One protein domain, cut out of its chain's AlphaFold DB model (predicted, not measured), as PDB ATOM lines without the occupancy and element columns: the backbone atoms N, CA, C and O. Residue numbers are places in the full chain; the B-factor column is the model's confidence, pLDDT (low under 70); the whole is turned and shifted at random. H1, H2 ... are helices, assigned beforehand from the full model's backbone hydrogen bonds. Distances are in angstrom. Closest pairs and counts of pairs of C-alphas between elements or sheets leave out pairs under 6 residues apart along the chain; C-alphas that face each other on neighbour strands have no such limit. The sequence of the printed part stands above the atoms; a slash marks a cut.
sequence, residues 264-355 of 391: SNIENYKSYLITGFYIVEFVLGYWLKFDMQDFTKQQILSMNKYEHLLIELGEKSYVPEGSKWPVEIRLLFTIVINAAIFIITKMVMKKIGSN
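AT A GLANCE: This is residues 264 to 355 of the 391 residues of an uncharacterized protein of viral metagenome (UniProt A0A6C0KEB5). The long helix H4 and the nearly as long H1 run near each other, and two short helices, H2 and H3, fold back along one side between them, like the return stroke of a Z. Residues 318 to 325 of the H3 to H4 link stick out as a loop. The printed part has 92 residues with four helices, in the order H1 H2 H3 H4, no named strand, and the class all helix. It is loose, with a radius of gyration of the C-alphas of 15.3 A, and elongated, spanning 51 by 26 by 23 A.

HOW THE PARTS SIT: Start at H4, residues 327 to 352, the longest helix. With residues 327 to 331 alone it touches H3, residues 303 to 315, as a helical hairpin: a shallow tilt of 11 degrees, opposite ways, closest C-alphas Leu 313 and Val 327 at 6.4 A. H2, residues 295 to 301, is close to H4 but not clearly touching; their closest C-alphas, Phe 295 and Phe 342, are 7.1 A apart. Next look at H1, residues 264 to 287: its residues 274 to 281 alone touch H2, a second helical hairpin with a shallow tilt of 23 degrees, opposite ways, closest C-alphas Phe 277 and Thr 296 at 5.6 A. Its residues 265 to 270 alone touch H3 at a steep tilt of 53 degrees, closest C-alphas Ile 266 and Leu 310 at 6.2 A. H1 and H4 are near each other, and H2 and H3 meet only through their link. Every O i to N i+4 pair is within hydrogen-bond range in H1, H2 and H4, and 8 of 9 in H3.

IN THESE COORDINATES: Find C-alpha 327 at (-9.484, 49.797, 11.467); from there H4 runs 36.4 A to C-alpha 352 at (20.467, 53.100, 31.835). H1 begins at C-alpha 264, (-23.204, 49.925, 24.710), and measures 34.5 A; H3 measures 17.9 A and H2 9.9 A.

THE WHOLE: The C-alphas of Tyr 318 and Asn 355 are the two farthest apart, 52.6 A. The printed part has no cut; the H3 to H4 link, 11 residues, is long. Mean pLDDT of the printed part is 78.1, and residues 313 to 325 and 353 to 355 are under 70.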
ATOM      1  N   SER A 264     -23.230  51.128  23.864       74.50
ATOM      2  CA  SER A 264     -23.204  49.925  24.710       74.50
ATOM      3  C   SER A 264     -22.188  48.888  24.217       74.50
ATOM      4  O   SER A 264     -21.462  48.296  25.019       74.50
ATOM      5  N   ASN A 265     -22.099  48.679  22.903       75.81
ATOM      6  CA  ASN A 265     -21.180  47.707  22.322       75.81
ATOM      7  C   ASN A 265     -19.721  48.207  22.334       75.81
ATOM      8  O   ASN A 265     -18.804  47.403  22.480       75.81
ATOM      9  N   ILE A 266     -19.491  49.524  22.277       79.81
ATOM     10  CA  ILE A 266     -18.177  50.147  22.487       79.81
ATOM     11  C   ILE A 266     -17.648  49.811  23.881       79.81
ATOM     12  O   ILE A 266     -16.493  49.410  23.987       79.81
ATOM     13  N   GLU A 267     -18.452  49.912  24.942       78.75
ATOM     14  CA  GLU A 267     -17.989  49.596  26.305       78.75
ATOM     15  C   GLU A 267     -17.644  48.098  26.471       78.75
ATOM     16  O   GLU A 267     -16.651  47.736  27.116       78.75
ATOM     17  N   ASN A 268     -18.375  47.216  25.775       81.62
ATOM     18  CA  ASN A 268     -18.006  45.802  25.647       81.62
ATOM     19  C   ASN A 268     -16.679  45.631  24.885       81.62
ATOM     20  O   ASN A 268     -15.794  44.908  25.346       81.62
ATOM     21  N   TYR A 269     -16.482  46.335  23.764       83.19
ATOM     22  CA  TYR A 269     -15.213  46.321  23.029       83.19
ATOM     23  C   TYR A 269     -14.050  46.862  23.861       83.19
ATOM     24  O   TYR A 269     -12.988  46.245  23.851       83.19
ATOM     25  N   LYS A 270     -14.232  47.934  24.642       86.62
ATOM     26  CA  LYS A 270     -13.217  48.424  25.591       86.62
ATOM     27  C   LYS A 270     -12.812  47.322  26.568       86.62
ATOM     28  O   LYS A 270     -11.621  47.073  26.754       86.62
ATOM     29  N   SER A 271     -13.794  46.620  27.131       83.94
ATOM     30  CA  SER A 271     -13.577  45.507  28.061       83.94
ATOM     31  C   SER A 271     -12.829  44.335  27.406       83.94
ATOM     32  O   SER A 271     -11.852  43.827  27.971       83.94
ATOM     33  N   TYR A 272     -13.206  43.937  26.186       87.38
ATOM     34  CA  TYR A 272     -12.484  42.913  25.417       87.38
ATOM     35  C   TYR A 272     -11.049  43.329  25.078       87.38
ATOM     36  O   TYR A 272     -10.143  42.500  25.104       87.38
ATOM     37  N   LEU A 273     -10.824  44.609  24.801       87.25
ATOM     38  CA  LEU A 273      -9.525  45.155  24.421       87.25
ATOM     39  C   LEU A 273      -8.580  45.239  25.634       87.25
ATOM     40  O   LEU A 273      -7.426  44.820  25.543       87.25
ATOM     41  N   ILE A 274      -9.095  45.635  26.805       88.56
ATOM     42  CA  ILE A 274      -8.392  45.527  28.098       88.56
ATOM     43  C   ILE A 274      -8.045  44.063  28.408       88.56
ATOM     44  O   ILE A 274      -6.912  43.760  28.780       88.56
ATOM     45  N   THR A 275      -8.983  43.134  28.194       89.75
ATOM     46  CA  THR A 275      -8.735  41.688  28.351       89.75
ATOM     47  C   THR A 275      -7.650  41.198  27.384       89.75
ATOM     48  O   THR A 275      -6.761  40.440  27.773       89.75
ATOM     49  N   GLY A 276      -7.658  41.691  26.144       87.31
ATOM     50  CA  GLY A 276      -6.614  41.445  25.153       87.31
ATOM     51  C   GLY A 276      -5.236  41.937  25.605       87.31
ATOM     52  O   GLY A 276      -4.253  41.221  25.429       87.31
ATOM     53  N   PHE A 277      -5.148  43.099  26.259       89.56
ATOM     54  CA  PHE A 277      -3.890  43.587  26.835       89.56
ATOM     55  C   PHE A 277      -3.368  42.706  27.966       89.56
ATOM     56  O   PHE A 277      -2.175  42.413  27.972       89.56
ATOM     57  N   TYR A 278      -4.236  42.200  28.846       89.00
ATOM     58  CA  TYR A 278      -3.831  41.217  29.854       89.00
ATOM     59  C   TYR A 278      -3.293  39.923  29.227       89.00
ATOM     60  O   TYR A 278      -2.292  39.387  29.700       89.00
ATOM     61  N   ILE A 279      -3.899  39.441  28.135       89.00
ATOM     62  CA  ILE A 279      -3.396  38.271  27.394       89.00
ATOM     63  C   ILE A 279      -2.033  38.581  26.756       89.00
ATOM     64  O   ILE A 279      -1.126  37.757  26.833       89.00
ATOM     65  N   VAL A 280      -1.851  39.767  26.170       85.56
ATOM     66  CA  VAL A 280      -0.574  40.195  25.573       85.56
ATOM     67  C   VAL A 280       0.521  40.374  26.635       85.56
ATOM     68  O   VAL A 280       1.642  39.914  26.425       85.56
ATOM     69  N   GLU A 281       0.213  40.968  27.791       86.56
ATOM     70  CA  GLU A 281       1.124  41.071  28.943       86.56
ATOM     71  C   GLU A 281       1.508  39.679  29.466       86.56
ATOM     72  O   GLU A 281       2.692  39.415  29.680       86.56
ATOM     73  N   PHE A 282       0.543  38.761  29.585       87.00
ATOM     74  CA  PHE A 282       0.794  37.381  30.001       87.00
ATOM     75  C   PHE A 282       1.658  36.616  28.992       87.00
ATOM     76  O   PHE A 282       2.656  36.017  29.382       87.00
ATOM     77  N   VAL A 283       1.330  36.654  27.697       87.06
ATOM     78  CA  VAL A 283       2.085  35.935  26.658       87.06
ATOM     79  C   VAL A 283       3.496  36.505  26.519       87.06
ATOM     80  O   VAL A 283       4.455  35.741  26.570       87.06
ATOM     81  N   LEU A 284       3.669  37.825  26.405       83.19
ATOM     82  CA  LEU A 284       5.000  38.427  26.257       83.19
ATOM     83  C   LEU A 284       5.828  38.325  27.555       83.19
ATOM     84  O   LEU A 284       7.042  38.115  27.493       83.19
ATOM     85  N   GLY A 285       5.189  38.399  28.726       82.44
ATOM     86  CA  GLY A 285       5.842  38.208  30.023       82.44
ATOM     87  C   GLY A 285       6.252  36.758  30.296       82.44
ATOM     88  O   GLY A 285       7.360  36.513  30.769       82.44
ATOM     89  N   TYR A 286       5.407  35.781  29.964       80.50
ATOM     90  CA  TYR A 286       5.675  34.360  30.205       80.50
ATOM     91  C   TYR A 286       6.579  33.736  29.131       80.50
ATOM     92  O   TYR A 286       7.542  33.042  29.459       80.50
ATOM     93  N   TRP A 287       6.299  34.001  27.849       80.62
ATOM     94  CA  TRP A 287       6.989  33.367  26.718       80.62
ATOM     95  C   TRP A 287       8.361  33.993  26.432       80.62
ATOM     96  O   TRP A 287       9.324  33.266  26.197       80.62
ATOM     97  N   LEU A 288       8.479  35.325  26.503       76.88
ATOM     98  CA  LEU A 288       9.728  36.047  26.203       76.88
ATOM     99  C   LEU A 288      10.477  36.528  27.456       76.88
ATOM    100  O   LEU A 288      11.566  37.086  27.333       76.88
ATOM    101  N   LYS A 289       9.919  36.324  28.660       78.19
ATOM    102  CA  LYS A 289      10.478  36.799  29.943       78.19
ATOM    103  C   LYS A 289      10.773  38.305  29.973       78.19
ATOM    104  O   LYS A 289      11.618  38.762  30.746       78.19
ATOM    105  N   PHE A 290      10.069  39.092  29.157       79.62
ATOM    106  CA  PHE A 290      10.157  40.545  29.219       79.62
ATOM    107  C   PHE A 290       9.389  41.076  30.428       79.62
ATOM    108  O   PHE A 290       8.298  40.616  30.754       79.62
ATOM    109  N   ASP A 291       9.950  42.096  31.074       75.69
ATOM    110  CA  ASP A 291       9.265  42.843  32.128       75.69
ATOM    111  C   ASP A 291       8.236  43.792  31.502       75.69
ATOM    112  O   ASP A 291       8.468  44.989  31.321       75.69
ATOM    113  N   MET A 292       7.108  43.189  31.139       73.44
ATOM    114  CA  MET A 292       5.912  43.840  30.618       73.44
ATOM    115  C   MET A 292       5.077  44.498  31.727       73.44
ATOM    116  O   MET A 292       4.031  45.070  31.430       73.44
ATOM    117  N   GLN A 293       5.526  44.442  32.988       76.56
ATOM    118  CA  GLN A 293       4.747  44.917  34.123       76.56
ATOM    119  C   GLN A 293       4.434  46.408  33.966       76.56
ATOM    120  O   GLN A 293       5.325  47.228  33.707       76.56
ATOM    121  N   ASP A 294       3.154  46.736  34.144       80.75
ATOM    122  CA  ASP A 294       2.542  48.051  33.923       80.75
ATOM    123  C   ASP A 294       2.254  48.418  32.453       80.75
ATOM    124  O   ASP A 294       1.676  49.483  32.226       80.75
ATOM    125  N   PHE A 295       2.524  47.550  31.463       85.38
ATOM    126  CA  PHE A 295       2.110  47.785  30.067       85.38
ATOM    127  C   PHE A 295       0.596  48.001  29.974       85.38
ATOM    128  O   PHE A 295       0.148  49.052  29.519       85.38
ATOM    129  N   THR A 296      -0.197  47.065  30.505       85.44
ATOM    130  CA  THR A 296      -1.667  47.161  30.524       85.44
ATOM    131  C   THR A 296      -2.153  48.408  31.271       85.44
ATOM    132  O   THR A 296      -3.151  49.007  30.880       85.44
ATOM    133  N   LYS A 297      -1.414  48.881  32.289       85.25
ATOM    134  CA  LYS A 297      -1.740  50.120  33.022       85.25
ATOM    135  C   LYS A 297      -1.434  51.385  32.214       85.25
ATOM    136  O   LYS A 297      -2.241  52.306  32.194       85.25
ATOM    137  N   GLN A 298      -0.302  51.444  31.515       83.62
ATOM    138  CA  GLN A 298      -0.007  52.560  30.607       83.62
ATOM    139  C   GLN A 298      -0.983  52.590  29.419       83.62
ATOM    140  O   GLN A 298      -1.365  53.655  28.927       83.62
ATOM    141  N   GLN A 299      -1.404  51.409  28.981       86.00
ATOM    142  CA  GLN A 299      -2.288  51.222  27.849       86.00
ATOM    143  C   GLN A 299      -3.755  51.557  28.188       86.00
ATOM    144  O   GLN A 299      -4.400  52.234  27.392       86.00
ATOM    145  N   ILE A 300      -4.249  51.215  29.389       84.88
ATOM    146  CA  ILE A 300      -5.573  51.656  29.878       84.88
ATOM    147  C   ILE A 300      -5.595  53.155  30.233       84.88
ATOM    148  O   ILE A 300      -6.610  53.814  30.054       84.88
ATOM    149  N   LEU A 301      -4.466  53.756  30.632       83.19
ATOM    150  CA  LEU A 301      -4.344  55.224  30.702       83.19
ATOM    151  C   LEU A 301      -4.359  55.886  29.314       83.19
ATOM    152  O   LEU A 301      -4.689  57.061  29.185       83.19
ATOM    153  N   SER A 302      -4.019  55.131  28.268       80.19
ATOM    154  CA  SER A 302      -4.088  55.568  26.871       80.19
ATOM    155  C   SER A 302      -5.415  55.192  26.195       80.19
ATOM    156  O   SER A 302      -5.510  55.324  24.972       80.19
ATOM    157  N   MET A 303      -6.430  54.741  26.955       82.00
ATOM    158  CA  MET A 303      -7.645  54.133  26.400       82.00
ATOM    159  C   MET A 303      -8.349  55.034  25.391       82.00
ATOM    160  O   MET A 303      -8.682  54.556  24.315       82.00
ATOM    161  N   ASN A 304      -8.459  56.339  25.660       82.25
ATOM    162  CA  ASN A 304      -9.120  57.325  24.792       82.25
ATOM    163  C   ASN A 304      -8.634  57.275  23.327       82.25
ATOM    164  O   ASN A 304      -9.406  57.522  22.403       82.25
ATOM    165  N   LYS A 305      -7.359  56.925  23.083       78.94
ATOM    166  CA  LYS A 305      -6.825  56.756  21.716       78.94
ATOM    167  C   LYS A 305      -7.436  55.546  21.010       78.94
ATOM    168  O   LYS A 305      -7.687  55.609  19.814       78.94
ATOM    169  N   TYR A 306      -7.666  54.463  21.746       81.12
ATOM    170  CA  TYR A 306      -8.348  53.268  21.260       81.12
ATOM    171  C   TYR A 306      -9.865  53.475  21.205       81.12
ATOM    172  O   TYR A 306     -10.480  53.003  20.259       81.12
ATOM    173  N   GLU A 307     -10.461  54.239  22.129       80.81
ATOM    174  CA  GLU A 307     -11.895  54.567  22.103       80.81
ATOM    175  C   GLU A 307     -12.311  55.220  20.783       80.81
ATOM    176  O   GLU A 307     -13.291  54.785  20.193       80.81
ATOM    177  N   HIS A 308     -11.539  56.174  20.251       74.50
ATOM    178  CA  HIS A 308     -11.834  56.758  18.936       74.50
ATOM    179  C   HIS A 308     -11.789  55.732  17.789       74.50
ATOM    180  O   HIS A 308     -12.654  55.777  16.919       74.50
ATOM    181  N   LEU A 309     -10.850  54.777  17.802       76.75
ATOM    182  CA  LEU A 309     -10.804  53.688  16.811       76.75
ATOM    183  C   LEU A 309     -11.949  52.673  17.007       76.75
ATOM    184  O   LEU A 309     -12.368  52.030  16.049       76.75
ATOM    185  N   LEU A 310     -12.452  52.515  18.234       78.56
ATOM    186  CA  LEU A 310     -13.575  51.630  18.572       78.56
ATOM    187  C   LEU A 310     -14.922  52.260  18.207       78.56
ATOM    188  O   LEU A 310     -15.808  51.558  17.727       78.56
ATOM    189  N   ILE A 311     -15.050  53.576  18.380       75.12
ATOM    190  CA  ILE A 311     -16.159  54.373  17.852       75.12
ATOM    191  C   ILE A 311     -16.147  54.293  16.323       75.12
ATOM    192  O   ILE A 311     -17.164  53.937  15.743       75.12
ATOM    193  N   GLU A 312     -14.995  54.495  15.673       71.31
ATOM    194  CA  GLU A 312     -14.856  54.356  14.214       71.31
ATOM    195  C   GLU A 312     -15.250  52.944  13.726       71.31
ATOM    196  O   GLU A 312     -15.958  52.818  12.727       71.31
ATOM    197  N   LEU A 313     -14.877  51.886  14.458       69.06
ATOM    198  CA  LEU A 313     -15.293  50.504  14.174       69.06
ATOM    199  C   LEU A 313     -16.814  50.299  14.324       69.06
ATOM    200  O   LEU A 313     -17.431  49.641  13.486       69.06
ATOM    201  N   GLY A 314     -17.421  50.854  15.379       67.06
ATOM    202  CA  GLY A 314     -18.861  50.750  15.645       67.06
ATOM    203  C   GLY A 314     -19.728  51.593  14.703       67.06
ATOM    204  O   GLY A 314     -20.821  51.175  14.324       67.06
ATOM    205  N   GLU A 315     -19.230  52.759  14.293       69.12
ATOM    206  CA  GLU A 315     -19.903  53.716  13.410       69.12
ATOM    207  C   GLU A 315     -19.760  53.334  11.925       69.12
ATOM    208  O   GLU A 315     -20.725  53.420  11.161       69.12
ATOM    209  N   LYS A 316     -18.574  52.861  11.509       55.00
ATOM    210  CA  LYS A 316     -18.235  52.553  10.110       55.00
ATOM    211  C   LYS A 316     -17.857  51.086   9.890       55.00
ATOM    212  O   LYS A 316     -16.772  50.771   9.405       55.00
ATOM    213  N   SER A 317     -18.838  50.193  10.007       49.53
ATOM    214  CA  SER A 317     -18.764  48.921   9.266       49.53
ATOM    215  C   SER A 317     -18.761  49.141   7.732       49.53
ATOM    216  O   SER A 317     -18.419  48.222   6.993       49.53
ATOM    217  N   TYR A 318     -19.119  50.343   7.229       48.00
ATOM    218  CA  TYR A 318     -19.239  50.592   5.781       48.00
ATOM    219  C   TYR A 318     -19.100  52.064   5.289       48.00
ATOM    220  O   TYR A 318     -19.977  52.549   4.578       48.00
ATOM    221  N   VAL A 319     -18.006  52.791   5.582       45.41
ATOM    222  CA  VAL A 319     -17.647  54.005   4.790       45.41
ATOM    223  C   VAL A 319     -16.128  54.112   4.546       45.41
ATOM    224  O   VAL A 319     -15.380  54.309   5.505       45.41
ATOM    225  N   PRO A 320     -15.655  54.046   3.286       49.19
ATOM    226  CA  PRO A 320     -14.233  54.072   2.958       49.19
ATOM    227  C   PRO A 320     -13.704  55.505   2.808       49.19
ATOM    228  O   PRO A 320     -13.763  56.081   1.726       49.19
ATOM    229  N   GLU A 321     -13.096  56.059   3.856       50.56
ATOM    230  CA  GLU A 321     -12.272  57.266   3.721       50.56
ATOM    231  C   GLU A 321     -10.940  57.113   4.458       50.56
ATOM    232  O   GLU A 321     -10.899  56.835   5.651       50.56
ATOM    233  N   GLY A 322      -9.835  57.328   3.740       50.03
ATOM    234  CA  GLY A 322      -8.552  57.669   4.361       50.03
ATOM    235  C   GLY A 322      -7.468  56.589   4.441       50.03
ATOM    236  O   GLY A 322      -6.331  56.965   4.709       50.03
ATOM    237  N   SER A 323      -7.736  55.298   4.182       51.16
ATOM    238  CA  SER A 323      -6.723  54.275   3.806       51.16
ATOM    239  C   SER A 323      -7.339  52.887   3.591       51.16
ATOM    240  O   SER A 323      -8.321  52.536   4.229       51.16
ATOM    241  N   LYS A 324      -6.719  52.051   2.744       61.59
ATOM    242  CA  LYS A 324      -7.187  50.691   2.373       61.59
ATOM    243  C   LYS A 324      -7.139  49.632   3.496       61.59
ATOM    244  O   LYS A 324      -7.370  48.459   3.220       61.59
ATOM    245  N   TRP A 325      -6.798  50.009   4.726       69.12
ATOM    246  CA  TRP A 325      -6.621  49.078   5.841       69.12
ATOM    247  C   TRP A 325      -7.820  49.152   6.789       69.12
ATOM    248  O   TRP A 325      -8.120  50.250   7.258       69.12
ATOM    249  N   PRO A 326      -8.489  48.026   7.107       79.06
ATOM    250  CA  PRO A 326      -9.575  48.023   8.079       79.06
ATOM    251  C   PRO A 326      -9.052  48.455   9.450       79.06
ATOM    252  O   PRO A 326      -7.914  48.142   9.830       79.06
ATOM    253  N   VAL A 327      -9.892  49.166  10.203       76.38
ATOM    254  CA  VAL A 327      -9.484  49.797  11.467       76.38
ATOM    255  C   VAL A 327      -9.043  48.763  12.509       76.38
ATOM    256  O   VAL A 327      -8.169  49.059  13.312       76.38
ATOM    257  N   GLU A 328      -9.532  47.521  12.417       81.12
ATOM    258  CA  GLU A 328      -9.088  46.359  13.203       81.12
ATOM    259  C   GLU A 328      -7.598  46.032  13.011       81.12
ATOM    260  O   GLU A 328      -6.866  45.838  13.983       81.12
ATOM    261  N   ILE A 329      -7.113  46.007  11.762       83.12
ATOM    262  CA  ILE A 329      -5.697  45.728  11.470       83.12
ATOM    263  C   ILE A 329      -4.837  46.906  11.928       83.12
ATOM    264  O   ILE A 329      -3.773  46.702  12.514       83.12
ATOM    265  N   ARG A 330      -5.315  48.142  11.727       84.00
ATOM    266  CA  ARG A 330      -4.649  49.349  12.241       84.00
ATOM    267  C   ARG A 330      -4.565  49.337  13.770       84.00
ATOM    268  O   ARG A 330      -3.516  49.677  14.318       84.00
ATOM    269  N   LEU A 331      -5.634  48.924  14.447       85.44
ATOM    270  CA  LEU A 331      -5.713  48.773  15.898       85.44
ATOM    271  C   LEU A 331      -4.688  47.743  16.389       85.44
ATOM    272  O   LEU A 331      -3.827  48.086  17.198       85.44
ATOM    273  N   LEU A 332      -4.713  46.524  15.843       84.75
ATOM    274  CA  LEU A 332      -3.778  45.450  16.193       84.75
ATOM    275  C   LEU A 332      -2.317  45.872  15.957       84.75
ATOM    276  O   LEU A 332      -1.477  45.716  16.842       84.75
ATOM    277  N   PHE A 333      -2.018  46.480  14.808       85.62
ATOM    278  CA  PHE A 333      -0.683  46.995  14.484       85.62
ATOM    279  C   PHE A 333      -0.216  48.084  15.464       85.62
ATOM    280  O   PHE A 333       0.924  48.050  15.930       85.62
ATOM    281  N   THR A 334      -1.106  49.006  15.844       84.38
ATOM    282  CA  THR A 334      -0.822  50.060  16.837       84.38
ATOM    283  C   THR A 334      -0.519  49.461  18.212       84.38
ATOM    284  O   THR A 334       0.408  49.902  18.890       84.38
ATOM    285  N   ILE A 335      -1.254  48.419  18.611       86.06
ATOM    286  CA  ILE A 335      -1.030  47.694  19.867       86.06
ATOM    287  C   ILE A 335       0.343  47.005  19.865       86.06
ATOM    288  O   ILE A 335       1.093  47.152  20.830       86.06
ATOM    289  N   VAL A 336       0.700  46.313  18.778       87.56
ATOM    290  CA  VAL A 336       1.997  45.623  18.637       87.56
ATOM    291  C   VAL A 336       3.168  46.612  18.635       87.56
ATOM    292  O   VAL A 336       4.158  46.377  19.328       87.56
ATOM    293  N   ILE A 337       3.055  47.744  17.932       88.19
ATOM    294  CA  ILE A 337       4.086  48.797  17.952       88.19
ATOM    295  C   ILE A 337       4.232  49.399  19.349       88.19
ATOM    296  O   ILE A 337       5.354  49.532  19.837       88.19
ATOM    297  N   ASN A 338       3.127  49.727  20.019       87.62
ATOM    298  CA  ASN A 338       3.182  50.315  21.358       87.62
ATOM    299  C   ASN A 338       3.770  49.329  22.384       87.62
ATOM    300  O   ASN A 338       4.539  49.748  23.249       87.62
ATOM    301  N   ALA A 339       3.506  48.024  22.246       86.62
ATOM    302  CA  ALA A 339       4.171  46.981  23.028       86.62
ATOM    303  C   ALA A 339       5.681  46.896  22.731       86.62
ATOM    304  O   ALA A 339       6.486  46.849  23.660       86.62
ATOM    305  N   ALA A 340       6.093  46.941  21.459       86.75
ATOM    306  CA  ALA A 340       7.508  46.920  21.080       86.75
ATOM    307  C   ALA A 340       8.275  48.147  21.607       86.75
ATOM    308  O   ALA A 340       9.360  48.003  22.174       86.75
ATOM    309  N   ILE A 341       7.690  49.347  21.490       87.75
ATOM    310  CA  ILE A 341       8.251  50.581  22.056       87.75
ATOM    311  C   ILE A 341       8.365  50.458  23.579       87.75
ATOM    312  O   ILE A 341       9.422  50.766  24.121       87.75
ATOM    313  N   PHE A 342       7.341  49.938  24.267       86.69
ATOM    314  CA  PHE A 342       7.384  49.718  25.717       86.69
ATOM    315  C   PHE A 342       8.520  48.772  26.140       86.69
ATOM    316  O   PHE A 342       9.266  49.094  27.067       86.69
ATOM    317  N   ILE A 343       8.708  47.649  25.434       86.62
ATOM    318  CA  ILE A 343       9.813  46.703  25.676       86.62
ATOM    319  C   ILE A 343      11.165  47.406  25.514       86.62
ATOM    320  O   ILE A 343      12.025  47.289  26.390       86.62
ATOM    321  N   ILE A 344      11.350  48.178  24.437       85.56
ATOM    322  CA  ILE A 344      12.580  48.948  24.201       85.56
ATOM    323  C   ILE A 344      12.785  49.974  25.323       85.56
ATOM    324  O   ILE A 344      13.871  50.027  25.898       85.56
ATOM    325  N   THR A 345      11.756  50.738  25.699       85.50
ATOM    326  CA  THR A 345      11.829  51.738  26.774       85.50
ATOM    327  C   THR A 345      12.178  51.104  28.122       85.50
ATOM    328  O   THR A 345      13.068  51.612  28.802       85.50
ATOM    329  N   LYS A 346      11.569  49.972  28.499       81.94
ATOM    330  CA  LYS A 346      11.913  49.227  29.727       81.94
ATOM    331  C   LYS A 346      13.322  48.633  29.665       81.94
ATOM    332  O   LYS A 346      14.048  48.717  30.653       81.94
ATOM    333  N   MET A 347      13.746  48.077  28.528       83.25
ATOM    334  CA  MET A 347      15.106  47.548  28.348       83.25
ATOM    335  C   MET A 347      16.158  48.657  28.475       83.25
ATOM    336  O   MET A 347      17.156  48.491  29.180       83.25
ATOM    337  N   VAL A 348      15.906  49.812  27.855       83.06
ATOM    338  CA  VAL A 348      16.724  51.021  27.990       83.06
ATOM    339  C   VAL A 348      16.719  51.502  29.440       83.06
ATOM    340  O   VAL A 348      17.790  51.668  30.009       83.06
ATOM    341  N   MET A 349      15.561  51.631  30.092       79.00
ATOM    342  CA  MET A 349      15.461  52.091  31.483       79.00
ATOM    343  C   MET A 349      16.163  51.149  32.474       79.00
ATOM    344  O   MET A 349      16.783  51.625  33.420       79.00
ATOM    345  N   LYS A 350      16.164  49.830  32.235       78.06
ATOM    346  CA  LYS A 350      16.947  48.864  33.028       78.06
ATOM    347  C   LYS A 350      18.454  48.967  32.785       78.06
ATOM    348  O   LYS A 350      19.223  48.857  33.733       78.06
ATOM    349  N   LYS A 351      18.885  49.196  31.540       75.31
ATOM    350  CA  LYS A 351      20.310  49.297  31.164       75.31
ATOM    351  C   LYS A 351      20.928  50.672  31.482       75.31
ATOM    352  O   LYS A 351      22.135  50.780  31.690       75.31
ATOM    353  N   ILE A 352      20.100  51.715  31.515       72.44
ATOM    354  CA  ILE A 352      20.467  53.100  31.835       72.44
ATOM    355  C   ILE A 352      20.251  53.409  33.323       72.44
ATOM    356  O   ILE A 352      21.008  54.198  33.876       72.44
ATOM    357  N   GLY A 353      19.301  52.764  34.006       60.28
ATOM    358  CA  GLY A 353      18.997  53.012  35.422       60.28
ATOM    359  C   GLY A 353      20.166  52.771  36.386       60.28
ATOM    360  O   GLY A 353      20.221  53.405  37.434       60.28
ATOM    361  N   SER A 354      21.131  51.924  36.016       58.31
ATOM    362  CA  SER A 354      22.386  51.732  36.758       58.31
ATOM    363  C   SER A 354      23.481  52.757  36.435       58.31
ATOM    364  O   SER A 354      24.405  52.913  37.223       58.31
ATOM    365  N   ASN A 355      23.397  53.447  35.293       61.53
ATOM    366  CA  ASN A 355      24.471  54.295  34.765       61.53
ATOM    367  C   ASN A 355      24.133  55.794  34.812       61.53
ATOM    368  O   ASN A 355      25.009  56.605  35.092       61.53
TER     369      ASN A 355